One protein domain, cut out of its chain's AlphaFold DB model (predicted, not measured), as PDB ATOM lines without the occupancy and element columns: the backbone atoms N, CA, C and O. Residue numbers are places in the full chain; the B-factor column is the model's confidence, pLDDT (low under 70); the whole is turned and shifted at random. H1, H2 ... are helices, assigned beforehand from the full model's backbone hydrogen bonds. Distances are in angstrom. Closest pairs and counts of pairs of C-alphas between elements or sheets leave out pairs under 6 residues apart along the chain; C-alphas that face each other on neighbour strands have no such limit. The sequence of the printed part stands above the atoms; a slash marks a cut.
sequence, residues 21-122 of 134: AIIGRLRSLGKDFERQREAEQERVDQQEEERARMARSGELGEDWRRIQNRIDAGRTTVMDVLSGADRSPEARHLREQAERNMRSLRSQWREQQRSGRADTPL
ATOM      1  N   ALA A  21     105.510 104.799  60.461       87.50
ATOM      2  CA  ALA A  21     106.388 105.371  61.481       87.50
ATOM      3  C   ALA A  21     105.868 105.111  62.907       87.50
ATOM      4  O   ALA A  21     106.646 104.751  63.800       87.50
ATOM      5  N   ILE A  22     104.556 105.233  63.136       87.75
ATOM      6  CA  ILE A  22     103.950 104.933  64.443       87.75
ATOM      7  C   ILE A  22     104.064 103.444  64.779       87.75
ATOM      8  O   ILE A  22     104.477 103.102  65.890       87.75
ATOM      9  N   ILE A  23     103.760 102.552  63.836       91.31
ATOM     10  CA  ILE A  23     103.889 101.099  64.018       91.31
ATOM     11  C   ILE A  23     105.351 100.721  64.284       91.31
ATOM     12  O   ILE A  23     105.629  99.905  65.169       91.31
ATOM     13  N   GLY A  24     106.299 101.344  63.579       92.75
ATOM     14  CA  GLY A  24     107.732 101.178  63.817       92.75
ATOM     15  C   GLY A  24     108.133 101.573  65.239       92.75
ATOM     16  O   GLY A  24     108.814 100.806  65.928       92.75
ATOM     17  N   ARG A  25     107.642 102.720  65.721       90.12
ATOM     18  CA  ARG A  25     107.890 103.190  67.090       90.12
ATOM     19  C   ARG A  25     107.260 102.277  68.140       90.12
ATOM     20  O   ARG A  25     107.932 101.940  69.109       90.12
ATOM     21  N   LEU A  26     106.020 101.827  67.944       91.38
ATOM     22  CA  LEU A  26     105.347 100.888  68.851       91.38
ATOM     23  C   LEU A  26     106.087  99.549  68.937       91.38
ATOM     24  O   LEU A  26     106.266  99.015  70.028       91.38
ATOM     25  N   ARG A  27     106.582  99.027  67.807       92.31
ATOM     26  CA  ARG A  27     107.391  97.802  67.788       92.31
ATOM     27  C   ARG A  27     108.720  97.985  68.520       92.31
ATOM     28  O   ARG A  27     109.142  97.072  69.225       92.31
ATOM     29  N   SER A  28     109.376  99.136  68.359       92.00
ATOM     30  CA  SER A  28     110.601  99.458  69.106       92.00
ATOM     31  C   SER A  28     110.331  99.524  70.605       92.00
ATOM     32  O   SER A  28     111.025  98.864  71.366       92.00
ATOM     33  N   LEU A  29     109.272 100.228  71.016       92.69
ATOM     34  CA  LEU A  29     108.866 100.306  72.419       92.69
ATOM     35  C   LEU A  29     108.574  98.918  72.998       92.69
ATOM     36  O   LEU A  29     109.038  98.612  74.086       92.69
ATOM     37  N   GLY A  30     107.874  98.052  72.258       92.69
ATOM     38  CA  GLY A  30     107.640  96.667  72.679       92.69
ATOM     39  C   GLY A  30     108.940  95.891  72.920       92.69
ATOM     40  O   GLY A  30     109.074  95.227  73.942       92.69
ATOM     41  N   LYS A  31     109.929  96.031  72.029       93.75
ATOM     42  CA  LYS A  31     111.259  95.422  72.211       93.75
ATOM     43  C   LYS A  31     112.026  96.016  73.389       93.75
ATOM     44  O   LYS A  31     112.783  95.303  74.038       93.75
ATOM     45  N   ASP A  32     111.876  97.308  73.648       92.56
ATOM     46  CA  ASP A  32     112.519  97.971  74.782       92.56
ATOM     47  C   ASP A  32     111.922  97.487  76.105       92.56
ATOM     48  O   ASP A  32     112.670  97.182  77.030       92.56
ATOM     49  N   PHE A  33     110.597  97.335  76.171       91.06
ATOM     50  CA  PHE A  33     109.916  96.770  77.335       91.06
ATOM     51  C   PHE A  33     110.303  95.315  77.592       91.06
ATOM     52  O   PHE A  33     110.541  94.961  78.744       91.06
ATOM     53  N   GLU A  34     110.395  94.486  76.551       93.44
ATOM     54  CA  GLU A  34     110.815  93.091  76.711       93.44
ATOM     55  C   GLU A  34     112.240  93.014  77.270       93.44
ATOM     56  O   GLU A  34     112.470  92.379  78.293       93.44
ATOM     57  N   ARG A  35     113.174  93.784  76.692       92.88
ATOM     58  CA  ARG A  35     114.557  93.858  77.185       92.88
ATOM     59  C   ARG A  35     114.647  94.348  78.628       92.88
ATOM     60  O   ARG A  35     115.475  93.861  79.390       92.88
ATOM     61  N   GLN A  36     113.822  95.322  79.010       92.50
ATOM     62  CA  GLN A  36     113.773  95.801  80.393       92.50
ATOM     63  C   GLN A  36     113.249  94.728  81.346       92.50
ATOM     64  O   GLN A  36     113.783  94.589  82.441       92.50
ATOM     65  N   ARG A  37     112.235  93.961  80.937       92.75
ATOM     66  CA  ARG A  37     111.705  92.851  81.734       92.75
ATOM     67  C   ARG A  37     112.718  91.734  81.910       92.75
ATOM     68  O   ARG A  37     112.892  91.277  83.031       92.75
ATOM     69  N   GLU A  38     113.390  91.333  80.836       93.69
ATOM     70  CA  GLU A  38     114.452  90.325  80.883       93.69
ATOM     71  C   GLU A  38     115.578  90.769  81.824       93.69
ATOM     72  O   GLU A  38     115.938  90.039  82.742       93.69
ATOM     73  N   ALA A  39     116.064  92.005  81.671       93.12
ATOM     74  CA  ALA A  39     117.115  92.545  82.530       93.12
ATOM     75  C   ALA A  39     116.687  92.650  84.004       93.12
ATOM     76  O   ALA A  39     117.494  92.410  84.901       93.12
ATOM     77  N   GLU A  40     115.432  93.014  84.276       93.06
ATOM     78  CA  GLU A  40     114.910  93.053  85.642       93.06
ATOM     79  C   GLU A  40     114.790  91.646  86.233       93.06
ATOM     80  O   GLU A  40     115.198  91.428  87.373       93.06
ATOM     81  N   GLN A  41     114.307  90.679  85.454       93.44
ATOM     82  CA  GLN A  41     114.218  89.291  85.896       93.44
ATOM     83  C   GLN A  41     115.604  88.725  86.222       93.44
ATOM     84  O   GLN A  41     115.789  88.162  87.295       93.44
ATOM     85  N   GLU A  42     116.602  88.958  85.365       94.19
ATOM     86  CA  GLU A  42     117.982  88.541  85.630       94.19
ATOM     87  C   GLU A  42     118.530  89.151  86.926       94.19
ATOM     88  O   GLU A  42     119.236  88.484  87.685       94.19
ATOM     89  N   ARG A  43     118.207  90.419  87.207       94.12
ATOM     90  CA  ARG A  43     118.609  91.076  88.458       94.12
ATOM     91  C   ARG A  43     117.934  90.453  89.674       94.12
ATOM     92  O   ARG A  43     118.598  90.292  90.697       94.12
ATOM     93  N   VAL A  44     116.644  90.134  89.580       91.88
ATOM     94  CA  VAL A  44     115.902  89.459  90.652       91.88
ATOM     95  C   VAL A  44     116.507  88.082  90.912       91.88
ATOM     96  O   VAL A  44     116.862  87.790  92.053       91.88
ATOM     97  N   ASP A  45     116.740  87.291  89.866       94.12
ATOM     98  CA  ASP A  45     117.315  85.947  89.977       94.12
ATOM     99  C   ASP A  45     118.709  85.979  90.627       94.12
ATOM    100  O   ASP A  45     119.018  85.181  91.515       94.12
ATOM    101  N   GLN A  46     119.548  86.950  90.247       95.44
ATOM    102  CA  GLN A  46     120.869  87.144  90.853       95.44
ATOM    103  C   GLN A  46     120.780  87.481  92.347       95.44
ATOM    104  O   GLN A  46     121.530  86.922  93.152       95.44
ATOM    105  N   GLN A  47     119.861  88.368  92.737       94.81
ATOM    106  CA  GLN A  47     119.653  88.725  94.144       94.81
ATOM    107  C   GLN A  47     119.121  87.540  94.957       94.81
ATOM    108  O   GLN A  47     119.530  87.332  96.105       94.81
ATOM    109  N   GLU A  48     118.222  86.748  94.376       94.69
ATOM    110  CA  GLU A  48     117.686  85.555  95.020       94.69
ATOM    111  C   GLU A  48     118.763  84.496  95.258       94.69
ATOM    112  O   GLU A  48     118.824  83.945  96.366       94.69
ATOM    113  N   GLU A  49     119.633  84.248  94.275       96.62
ATOM    114  CA  GLU A  49     120.737  83.295  94.415       96.62
ATOM    115  C   GLU A  49     121.789  83.796  95.409       96.62
ATOM    116  O   GLU A  49     122.276  83.026  96.240       96.62
ATOM    117  N   GLU A  50     122.111  85.092  95.408       97.94
ATOM    118  CA  GLU A  50     123.040  85.654  96.387       97.94
ATOM    119  C   GLU A  50     122.512  85.497  97.820       97.94
ATOM    120  O   GLU A  50     123.234  85.013  98.702       97.94
ATOM    121  N   ARG A  51     121.233  85.816  98.054       96.62
ATOM    122  CA  ARG A  51     120.566  85.574  99.342       96.62
ATOM    123  C   ARG A  51     120.587  84.091  99.702       96.62
ATOM    124  O   ARG A  51     120.875  83.753 100.851       96.62
ATOM    125  N   ALA A  52     120.283  83.205  98.752       98.00
ATOM    126  CA  ALA A  52     120.302  81.765  98.984       98.00
ATOM    127  C   ALA A  52     121.697  81.289  99.404       98.00
ATOM    128  O   ALA A  52     121.829  80.564 100.390       98.00
ATOM    129  N   ARG A  53     122.750  81.760  98.730       98.44
ATOM    130  CA  ARG A  53     124.147  81.478  99.072       98.44
ATOM    131  C   ARG A  53     124.497  81.936 100.491       98.44
ATOM    132  O   ARG A  53     125.024  81.129 101.256       98.44
ATOM    133  N   MET A  54     124.169  83.176 100.859       98.25
ATOM    134  CA  MET A  54     124.417  83.706 102.212       98.25
ATOM    135  C   MET A  54     123.608  82.962 103.287       98.25
ATOM    136  O   MET A  54     124.071  82.742 104.406       98.25
ATOM    137  N   ALA A  55     122.389  82.521 102.965       97.94
ATOM    138  CA  ALA A  55     121.597  81.699 103.871       97.94
ATOM    139  C   ALA A  55     122.223  80.306 104.063       97.94
ATOM    140  O   ALA A  55     122.347  79.846 105.197       97.94
ATOM    141  N   ARG A  56     122.665  79.648 102.979       98.19
ATOM    142  CA  ARG A  56     123.330  78.332 103.028       98.19
ATOM    143  C   ARG A  56     124.638  78.386 103.824       98.19
ATOM    144  O   ARG A  56     124.890  77.485 104.622       98.19
ATOM    145  N   SER A  57     125.436  79.445 103.657       97.94
ATOM    146  CA  SER A  57     126.670  79.655 104.434       97.94
ATOM    147  C   SER A  57     126.401  79.965 105.912       97.94
ATOM    148  O   SER A  57     127.283  79.779 106.750       97.94
ATOM    149  N   GLY A  58     125.178  80.384 106.252       97.19
ATOM    150  CA  GLY A  58     124.786  80.793 107.599       97.19
ATOM    151  C   GLY A  58     125.109  82.251 107.925       97.19
ATOM    152  O   GLY A  58     124.899  82.667 109.060       97.19
ATOM    153  N   GLU A  59     125.569  83.035 106.951       98.06
ATOM    154  CA  GLU A  59     125.861  84.465 107.097       98.06
ATOM    155  C   GLU A  59     124.615  85.279 107.477       98.06
ATOM    156  O   GLU A  59     124.700  86.230 108.250       98.06
ATOM    157  N   LEU A  60     123.435  84.845 107.022       95.19
ATOM    158  CA  LEU A  60     122.152  85.446 107.408       95.19
ATOM    159  C   LEU A  60     121.609  84.935 108.756       95.19
ATOM    160  O   LEU A  60     120.548  85.372 109.201       95.19
ATOM    161  N   GLY A  61     122.306  84.007 109.412       96.06
ATOM    162  CA  GLY A  61     121.887  83.392 110.668       96.06
ATOM    163  C   GLY A  61     121.164  82.050 110.511       96.06
ATOM    164  O   GLY A  61     120.901  81.552 109.412       96.06
ATOM    165  N   GLU A  62     120.868  81.423 111.652       96.81
ATOM    166  CA  GLU A  62     120.418  80.030 111.695       96.81
ATOM    167  C   GLU A  62     119.016  79.817 111.113       96.81
ATOM    168  O   GLU A  62     118.819  78.866 110.352       96.81
ATOM    169  N   ASP A  63     118.056  80.692 111.421       96.31
ATOM    170  CA  ASP A  63     116.687  80.568 110.904       96.31
ATOM    171  C   ASP A  63     116.654  80.693 109.385       96.31
ATOM    172  O   ASP A  63     116.009  79.890 108.712       96.31
ATOM    173  N   TRP A  64     117.422  81.633 108.828       97.00
ATOM    174  CA  TRP A  64     117.572  81.776 107.385       97.00
ATOM    175  C   TRP A  64     118.178  80.535 106.740       97.00
ATOM    176  O   TRP A  64     117.678  80.085 105.712       97.00
ATOM    177  N   ARG A  65     119.199  79.930 107.355       98.25
ATOM    178  CA  ARG A  65     119.777  78.670 106.868       98.25
ATOM    179  C   ARG A  65     118.751  77.535 106.873       98.25
ATOM    180  O   ARG A  65     118.646  76.788 105.903       98.25
ATOM    181  N   ARG A  66     117.959  77.405 107.943       98.06
ATOM    182  CA  ARG A  66     116.893  76.392 108.035       98.06
ATOM    183  C   ARG A  66     115.778  76.637 107.014       98.06
ATOM    184  O   ARG A  66     115.315  75.681 106.394       98.06
ATOM    185  N   ILE A  67     115.379  77.891 106.804       97.88
ATOM    186  CA  ILE A  67     114.412  78.285 105.771       97.88
ATOM    187  C   ILE A  67     114.959  77.975 104.380       97.88
ATOM    188  O   ILE A  67     114.252  77.370 103.581       97.88
ATOM    189  N   GLN A  68     116.223  78.293 104.098       98.31
ATOM    190  CA  GLN A  68     116.826  77.993 102.801       98.31
ATOM    191  C   GLN A  68     116.870  76.486 102.531       98.31
ATOM    192  O   GLN A  68     116.487  76.066 101.450       98.31
ATOM    193  N   ASN A  69     117.176  75.657 103.533       98.06
ATOM    194  CA  ASN A  69     117.077  74.197 103.404       98.06
ATOM    195  C   ASN A  69     115.641  73.703 103.129       98.06
ATOM    196  O   ASN A  69     115.438  72.611 102.593       98.06
ATOM    197  N   ARG A  70     114.612  74.451 103.546       98.00
ATOM    198  CA  ARG A  70     113.210  74.148 103.214       98.00
ATOM    199  C   ARG A  70     112.877  74.587 101.789       98.00
ATOM    200  O   ARG A  70     112.208  73.821 101.102       98.00
ATOM    201  N   ILE A  71     113.365  75.751 101.358       98.00
ATOM    202  CA  ILE A  71     113.223  76.269  99.988       98.00
ATOM    203  C   ILE A  71     113.912  75.336  98.988       98.00
ATOM    204  O   ILE A  71     113.271  74.887  98.044       98.00
ATOM    205  N   ASP A  72     115.165  74.954  99.245       98.06
ATOM    206  CA  ASP A  72     115.938  74.030  98.401       98.06
ATOM    207  C   ASP A  72     115.254  72.653  98.282       98.06
ATOM    208  O   ASP A  72     115.364  71.972  97.267       98.06
ATOM    209  N   ALA A  73     114.500  72.249  99.311       97.94
ATOM    210  CA  ALA A  73     113.701  71.024  99.317       97.94
ATOM    211  C   ALA A  73     112.281  71.199  98.738       97.94
ATOM    212  O   ALA A  73     111.467  70.284  98.860       97.94
ATOM    213  N   GLY A  74     111.939  72.372  98.193       97.62
ATOM    214  CA  GLY A  74     110.618  72.674  97.628       97.62
ATOM    215  C   GLY A  74     109.473  72.705  98.648       97.62
ATOM    216  O   GLY A  74     108.312  72.565  98.279       97.62
ATOM    217  N   ARG A  75     109.774  72.847  99.947       98.06
ATOM    218  CA  ARG A  75     108.777  72.791 101.036       98.06
ATOM    219  C   ARG A  75     108.128  74.137 101.358       98.06
ATOM    220  O   ARG A  75     107.154  74.163 102.105       98.06
ATOM    221  N   THR A  76     108.702  75.235 100.878       98.12
ATOM    222  CA  THR A  76     108.207  76.606 101.063       98.12
ATOM    223  C   THR A  76     108.864  77.530 100.042       98.12
ATOM    224  O   THR A  76     109.884  77.175  99.454       98.12
ATOM    225  N   THR A  77     108.341  78.743  99.901       97.62
ATOM    226  CA  THR A  77     109.005  79.853  99.206       97.62
ATOM    227  C   THR A  77     109.338  80.997 100.168       97.62
ATOM    228  O   THR A  77     108.849  81.037 101.301       97.62
ATOM    229  N   VAL A  78     110.154  81.958  99.718       95.56
ATOM    230  CA  VAL A  78     110.365  83.223 100.450       95.56
ATOM    231  C   VAL A  78     109.032  83.954 100.640       95.56
ATOM    232  O   VAL A  78     108.754  84.451 101.729       95.56
ATOM    233  N   MET A  79     108.174  83.964  99.616       96.25
ATOM    234  CA  MET A  79     106.855  84.594  99.685       96.25
ATOM    235  C   MET A  79     105.954  83.933 100.736       96.25
ATOM    236  O   MET A  79     105.285  84.631 101.496       96.25
ATOM    237  N   ASP A  80     105.970  82.605 100.854       98.12
ATOM    238  CA  ASP A  80     105.199  81.893 101.882       98.12
ATOM    239  C   ASP A  80     105.683  82.233 103.295       98.12
ATOM    240  O   ASP A  80     104.882  82.396 104.219       98.12
ATOM    241  N   VAL A  81     106.999  82.388 103.467       97.12
ATOM    242  CA  VAL A  81     107.584  82.837 104.733       97.12
ATOM    243  C   VAL A  81     107.145  84.260 105.054       97.12
ATOM    244  O   VAL A  81     106.731  84.503 106.181       97.12
ATOM    245  N   LEU A  82     107.193  85.198 104.109       94.12
ATOM    246  CA  LEU A  82     106.835  86.596 104.372       94.12
ATOM    247  C   LEU A  82     105.328  86.793 104.579       94.12
ATOM    248  O   LEU A  82     104.923  87.485 105.509       94.12
ATOM    249  N   SER A  83     104.500  86.143 103.761       95.56
ATOM    250  CA  SER A  83     103.033  86.220 103.837       95.56
ATOM    251  C   SER A  83     102.439  85.521 105.064       95.56
ATOM    252  O   SER A  83     101.292  85.771 105.428       95.56
ATOM    253  N   GLY A  84     103.201  84.634 105.710       96.81
ATOM    254  CA  GLY A  84     102.723  83.846 106.844       96.81
ATOM    255  C   GLY A  84     102.093  82.505 106.471       96.81
ATOM    256  O   GLY A  84     101.640  81.789 107.370       96.81
ATOM    257  N   ALA A  85     102.086  82.138 105.185       98.00
ATOM    258  CA  ALA A  85     101.655  80.818 104.738       98.00
ATOM    259  C   ALA A  85     102.559  79.706 105.305       98.00
ATOM    260  O   ALA A  85     102.050  78.684 105.772       98.00
ATOM    261  N   ASP A  86     103.877  79.934 105.383       97.75
ATOM    262  CA  ASP A  86     104.777  79.061 106.141       97.75
ATOM    263  C   ASP A  86     104.635  79.337 107.648       97.75
ATOM    264  O   ASP A  86     105.025  80.386 108.187       97.75
ATOM    265  N   ARG A  87     104.045  78.357 108.340       97.38
ATOM    266  CA  ARG A  87     103.778  78.382 109.785       97.38
ATOM    267  C   ARG A  87     104.864  77.715 110.629       97.38
ATOM    268  O   ARG A  87     104.672  77.613 111.847       97.38
ATOM    269  N   SER A  88     105.959  77.256 110.017       97.56
ATOM    270  CA  SER A  88     107.087  76.655 110.735       97.56
ATOM    271  C   SER A  88     107.656  77.598 111.808       97.56
ATOM    272  O   SER A  88     107.526  78.825 111.690       97.56
ATOM    273  N   PRO A  89     108.259  77.049 112.881       97.31
ATOM    274  CA  PRO A  89     108.866  77.854 113.938       97.31
ATOM    275  C   PRO A  89     109.898  78.855 113.412       97.31
ATOM    276  O   PRO A  89     109.872  80.016 113.811       97.31
ATOM    277  N   GLU A  90     110.743  78.437 112.470       96.31
ATOM    278  CA  GLU A  90     111.795  79.266 111.877       96.31
ATOM    279  C   GLU A  90     111.210  80.426 111.065       96.31
ATOM    280  O   GLU A  90     111.627  81.569 111.228       96.31
ATOM    281  N   ALA A  91     110.192  80.160 110.235       97.38
ATOM    282  CA  ALA A  91     109.510  81.197 109.457       97.38
ATOM    283  C   ALA A  91     108.830  82.232 110.362       97.38
ATOM    284  O   ALA A  91     108.883  83.436 110.102       97.38
ATOM    285  N   ARG A  92     108.212  81.774 111.457       97.81
ATOM    286  CA  ARG A  92     107.611  82.662 112.456       97.81
ATOM    287  C   ARG A  92     108.666  83.514 113.148       97.81
ATOM    288  O   ARG A  92     108.500  84.728 113.208       97.81
ATOM    289  N   HIS A  93     109.738  82.895 113.632       97.31
ATOM    290  CA  HIS A  93     110.798  83.610 114.329       97.31
ATOM    291  C   HIS A  93     111.457  84.658 113.423       97.31
ATOM    292  O   HIS A  93     111.662  85.794 113.855       97.31
ATOM    293  N   LEU A  94     111.673  84.326 112.147       95.06
ATOM    294  CA  LEU A  94     112.190  85.257 111.150       95.06
ATOM    295  C   LEU A  94     111.283  86.487 110.975       95.06
ATOM    296  O   LEU A  94     111.760  87.624 110.998       95.06
ATOM    297  N   ARG A  95     109.967  86.280 110.836       95.81
ATOM    298  CA  ARG A  95     109.001  87.387 110.737       95.81
ATOM    299  C   ARG A  95     109.004  88.254 111.992       95.81
ATOM    300  O   ARG A  95     109.071  89.475 111.892       95.81
ATOM    301  N   GLU A  96     109.009  87.642 113.172       96.12
ATOM    302  CA  GLU A  96     109.065  88.384 114.433       96.12
ATOM    303  C   GLU A  96     110.354  89.214 114.561       96.12
ATOM    304  O   GLU A  96     110.323  90.344 115.053       96.12
ATOM    305  N   GLN A  97     111.496  88.682 114.114       93.00
ATOM    306  CA  GLN A  97     112.751  89.432 114.043       93.00
ATOM    307  C   GLN A  97     112.635  90.620 113.084       93.00
ATOM    308  O   GLN A  97     113.001  91.735 113.459       93.00
ATOM    309  N   ALA A  98     112.075  90.418 111.890       90.50
ATOM    310  CA  ALA A  98     111.856  91.491 110.923       90.50
ATOM    311  C   ALA A  98     110.949  92.599 111.492       90.50
ATOM    312  O   ALA A  98     111.278  93.782 111.398       90.50
ATOM    313  N   GLU A  99     109.858  92.237 112.169       93.50
ATOM    314  CA  GLU A  99     108.961  93.185 112.838       93.50
ATOM    315  C   GLU A  99     109.644  93.954 113.974       93.50
ATOM    316  O   GLU A  99     109.389  95.146 114.172       93.50
ATOM    317  N   ARG A 100     110.500  93.289 114.760       94.81
ATOM    318  CA  ARG A 100     111.299  93.950 115.804       94.81
ATOM    319  C   ARG A 100     112.287  94.941 115.188       94.81
ATOM    320  O   ARG A 100     112.359  96.080 115.650       94.81
ATOM    321  N   ASN A 101     112.977  94.547 114.120       90.19
ATOM    322  CA  ASN A 101     113.934  95.398 113.414       90.19
ATOM    323  C   ASN A 101     113.246  96.628 112.806       90.19
ATOM    324  O   ASN A 101     113.701  97.749 113.028       90.19
ATOM    325  N   MET A 102     112.101  96.451 112.137       91.19
ATOM    326  CA  MET A 102     111.313  97.565 111.597       91.19
ATOM    327  C   MET A 102     110.815  98.519 112.691       91.19
ATOM    328  O   MET A 102     110.894  99.737 112.533       91.19
ATOM    329  N   ARG A 103     110.345  97.999 113.834       93.25
ATOM    330  CA  ARG A 103     109.953  98.840 114.982       93.25
ATOM    331  C   ARG A 103     111.126  99.638 115.549       93.25
ATOM    332  O   ARG A 103     110.942 100.798 115.924       93.25
ATOM    333  N   SER A 104     112.312  99.033 115.599       93.50
ATOM    334  CA  SER A 104     113.538  99.710 116.028       93.50
ATOM    335  C   SER A 104     113.920 100.828 115.057       93.50
ATOM    336  O   SER A 104     114.072 101.970 115.484       93.50
ATOM    337  N   LEU A 105     113.965 100.542 113.751       91.50
ATOM    338  CA  LEU A 105     114.261 101.533 112.709       91.50
ATOM    339  C   LEU A 105     113.280 102.709 112.744       91.50
ATOM    340  O   LEU A 105     113.697 103.863 112.771       91.50
ATOM    341  N   ARG A 106     111.976 102.431 112.858       89.00
ATOM    342  CA  ARG A 106     110.953 103.479 112.982       89.00
ATOM    343  C   ARG A 106     111.164 104.354 114.218       89.00
ATOM    344  O   ARG A 106     110.945 105.560 114.162       89.00
ATOM    345  N   SER A 107     111.561 103.758 115.340       89.44
ATOM    346  CA  SER A 107     111.865 104.510 116.562       89.44
ATOM    347  C   SER A 107     113.096 105.401 116.382       89.44
ATOM    348  O   SER A 107     113.071 106.550 116.808       89.44
ATOM    349  N   GLN A 108     114.131 104.904 115.698       88.56
ATOM    350  CA  GLN A 108     115.336 105.677 115.388       88.56
ATOM    351  C   GLN A 108     115.035 106.868 114.471       88.56
ATOM    352  O   GLN A 108     115.502 107.971 114.742       88.56
ATOM    353  N   TRP A 109     114.208 106.683 113.437       88.62
ATOM    354  CA  TRP A 109     113.787 107.781 112.559       88.62
ATOM    355  C   TRP A 109     112.987 108.851 113.302       88.62
ATOM    356  O   TRP A 109     113.259 110.036 113.147       88.62
ATOM    357  N   ARG A 110     112.065 108.453 114.186       85.56
ATOM    358  CA  ARG A 110     111.324 109.410 115.026       85.56
ATOM    359  C   ARG A 110     112.235 110.233 115.927       85.56
ATOM    360  O   ARG A 110     111.969 111.407 116.162       85.56
ATOM    361  N   GLU A 111     113.281 109.617 116.464       86.25
ATOM    362  CA  GLU A 111     114.247 110.331 117.293       86.25
ATOM    363  C   GLU A 111     115.081 111.316 116.461       86.25
ATOM    364  O   GLU A 111     115.282 112.458 116.868       86.25
ATOM    365  N   GLN A 112     115.481 110.919 115.249       83.88
ATOM    366  CA  GLN A 112     116.168 111.795 114.295       83.88
ATOM    367  C   GLN A 112     115.324 113.024 113.924       83.88
ATOM    368  O   GLN A 112     115.811 114.148 114.085       83.88
ATOM    369  N   GLN A 113     114.044 112.832 113.577       80.81
ATOM    370  CA  GLN A 113     113.082 113.919 113.338       80.81
ATOM    371  C   GLN A 113     113.003 114.889 114.526       80.81
ATOM    372  O   GLN A 113     113.132 116.101 114.363       80.81
ATOM    373  N   ARG A 114     112.847 114.363 115.750       77.50
ATOM    374  CA  ARG A 114     112.769 115.184 116.974       77.50
ATOM    375  C   ARG A 114     114.038 115.982 117.236       77.50
ATOM    376  O   ARG A 114     113.962 117.097 117.740       77.50
ATOM    377  N   SER A 115     115.194 115.418 116.895       80.88
ATOM    378  CA  SER A 115     116.486 116.092 117.026       80.88
ATOM    379  C   SER A 115     116.756 117.139 115.934       80.88
ATOM    380  O   SER A 115     117.811 117.770 115.953       80.88
ATOM    381  N   GLY A 116     115.827 117.330 114.983       72.69
ATOM    382  CA  GLY A 116     115.976 118.256 113.856       72.69
ATOM    383  C   GLY A 116     117.058 117.827 112.861       72.69
ATOM    384  O   GLY A 116     117.607 118.659 112.140       72.69
ATOM    385  N   ARG A 117     117.418 116.540 112.861       60.03
ATOM    386  CA  ARG A 117     118.560 116.003 112.126       60.03
ATOM    387  C   ARG A 117     118.062 114.942 111.146       60.03
ATOM    388  O   ARG A 117     117.939 113.785 111.524       60.03
ATOM    389  N   ALA A 118     117.875 115.375 109.898       62.34
ATOM    390  CA  ALA A 118     117.563 114.612 108.680       62.34
ATOM    391  C   ALA A 118     116.089 114.574 108.241       62.34
ATOM    392  O   ALA A 118     115.185 114.447 109.058       62.34
ATOM    393  N   ASP A 119     115.927 114.649 106.916       72.00
ATOM    394  CA  ASP A 119     114.756 114.204 106.160       72.00
ATOM    395  C   ASP A 119     114.732 112.669 106.211       72.00
ATOM    396  O   ASP A 119     115.611 111.988 105.670       72.00
ATOM    397  N   THR A 120     113.810 112.122 106.993       80.25
ATOM    398  CA  THR A 120     113.655 110.686 107.215       80.25
ATOM    399  C   THR A 120     112.552 110.127 106.313       80.25
ATOM    400  O   THR A 120     111.654 110.856 105.900       80.25
ATOM    401  N   PRO A 121     112.509 108.804 106.068       80.31
ATOM    402  CA  PRO A 121     111.391 108.200 105.340       80.31
ATOM    403  C   PRO A 121     110.008 108.478 105.954       80.31
ATOM    404  O   PRO A 121     108.998 108.335 105.273       80.31
ATOM    405  N   LEU A 122     109.940 108.846 107.240       79.69
ATOM    406  CA  LEU A 122     108.689 109.237 107.886       79.69
ATOM    407  C   LEU A 122     108.230 110.638 107.459       79.69
ATOM    408  O   LEU A 122     107.030 110.822 107.293       79.69
TER     409      LEU A 122
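This is residues 21 to 122 of the 134 residues of an uncharacterized protein of Actinomyces sp. Z5 (UniProt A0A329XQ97). Two long helices, H1 and H4, make the arms of an L, and the short helices H2 and H3 sit at its corner: H2 joins the last turns of H1 to the first turns of H4, and H3 packs on the beginning of H4. Residues 21 to 47 of H1 stick out as a long bare arm, residues 99 to 105 of H4 stand free too, and after H4 the last printed residues, 115 to 122, fold back beside its far end. The printed part has 102 residues with four named helices in the order H1, H2, H3, H4 and no named strand; its class is all helix. It is extended, with a radius of gyration of the C-alphas of 20.2 A, and flat, spanning 56 by 49 by 25 A.

Start with the longest helix, H1, residues 21 to 57, and look at its residues 52 to 57, which alone touch H2, residues 62 to 72. The closest C-alphas are those of Ala 55 and Arg 65, 4.6 A apart, and the two helices run opposite ways at a steep tilt of 54 degrees. From H2 go on to H4, residues 89 to 114, which touches H2 with residues 90 to 94 alone. Here the closest C-alphas are those of Asp 63 and Glu 90, 5.2 A apart, with a steep tilt of 55 degrees, opposite ways. H3, residues 78 to 83, touches residues 91 to 95 of H4, the closest C-alphas being those of Val 81 and Ala 91 at 5.4 A. These two run the same way at a steep tilt of 69 degrees, only just short of about perpendicular. H2 and H3 are close but not clearly touching, the C-alphas of Ile 71 and Val 78 being 7.5 A apart. H1 is apart from H3 and from H4. The helix packing is mostly crossed: of the 3 pairs that touch, 0 are at a shallow tilt. In H1, H2, H3 and H4 every O i to N i+4 pair is within hydrogen-bond range.

Find C-alpha 21 at (106.388, 105.371, 61.481); from there H1 runs 54.0 A to C-alpha 57 at (126.670, 79.655, 104.434). H2 measures 15.3 A from C-alpha 62 to C-alpha 72, and H3, six residues, runs from C-alpha 78 to C-alpha 83. H4 then covers 37.7 A from C-alpha 89 to C-alpha 114, which you will find at (112.769, 115.184, 116.974).

The two C-alphas farthest apart are those of Ala 21 and Pro 89, 59.3 A. The printed part has no cut, and the links H1 to H2, H2 to H3 and H3 to H4 are tight. In the B-factor column of this predicted model the mean pLDDT of the printed part is 92.6; look at residues 117 to 118 for the values under 70.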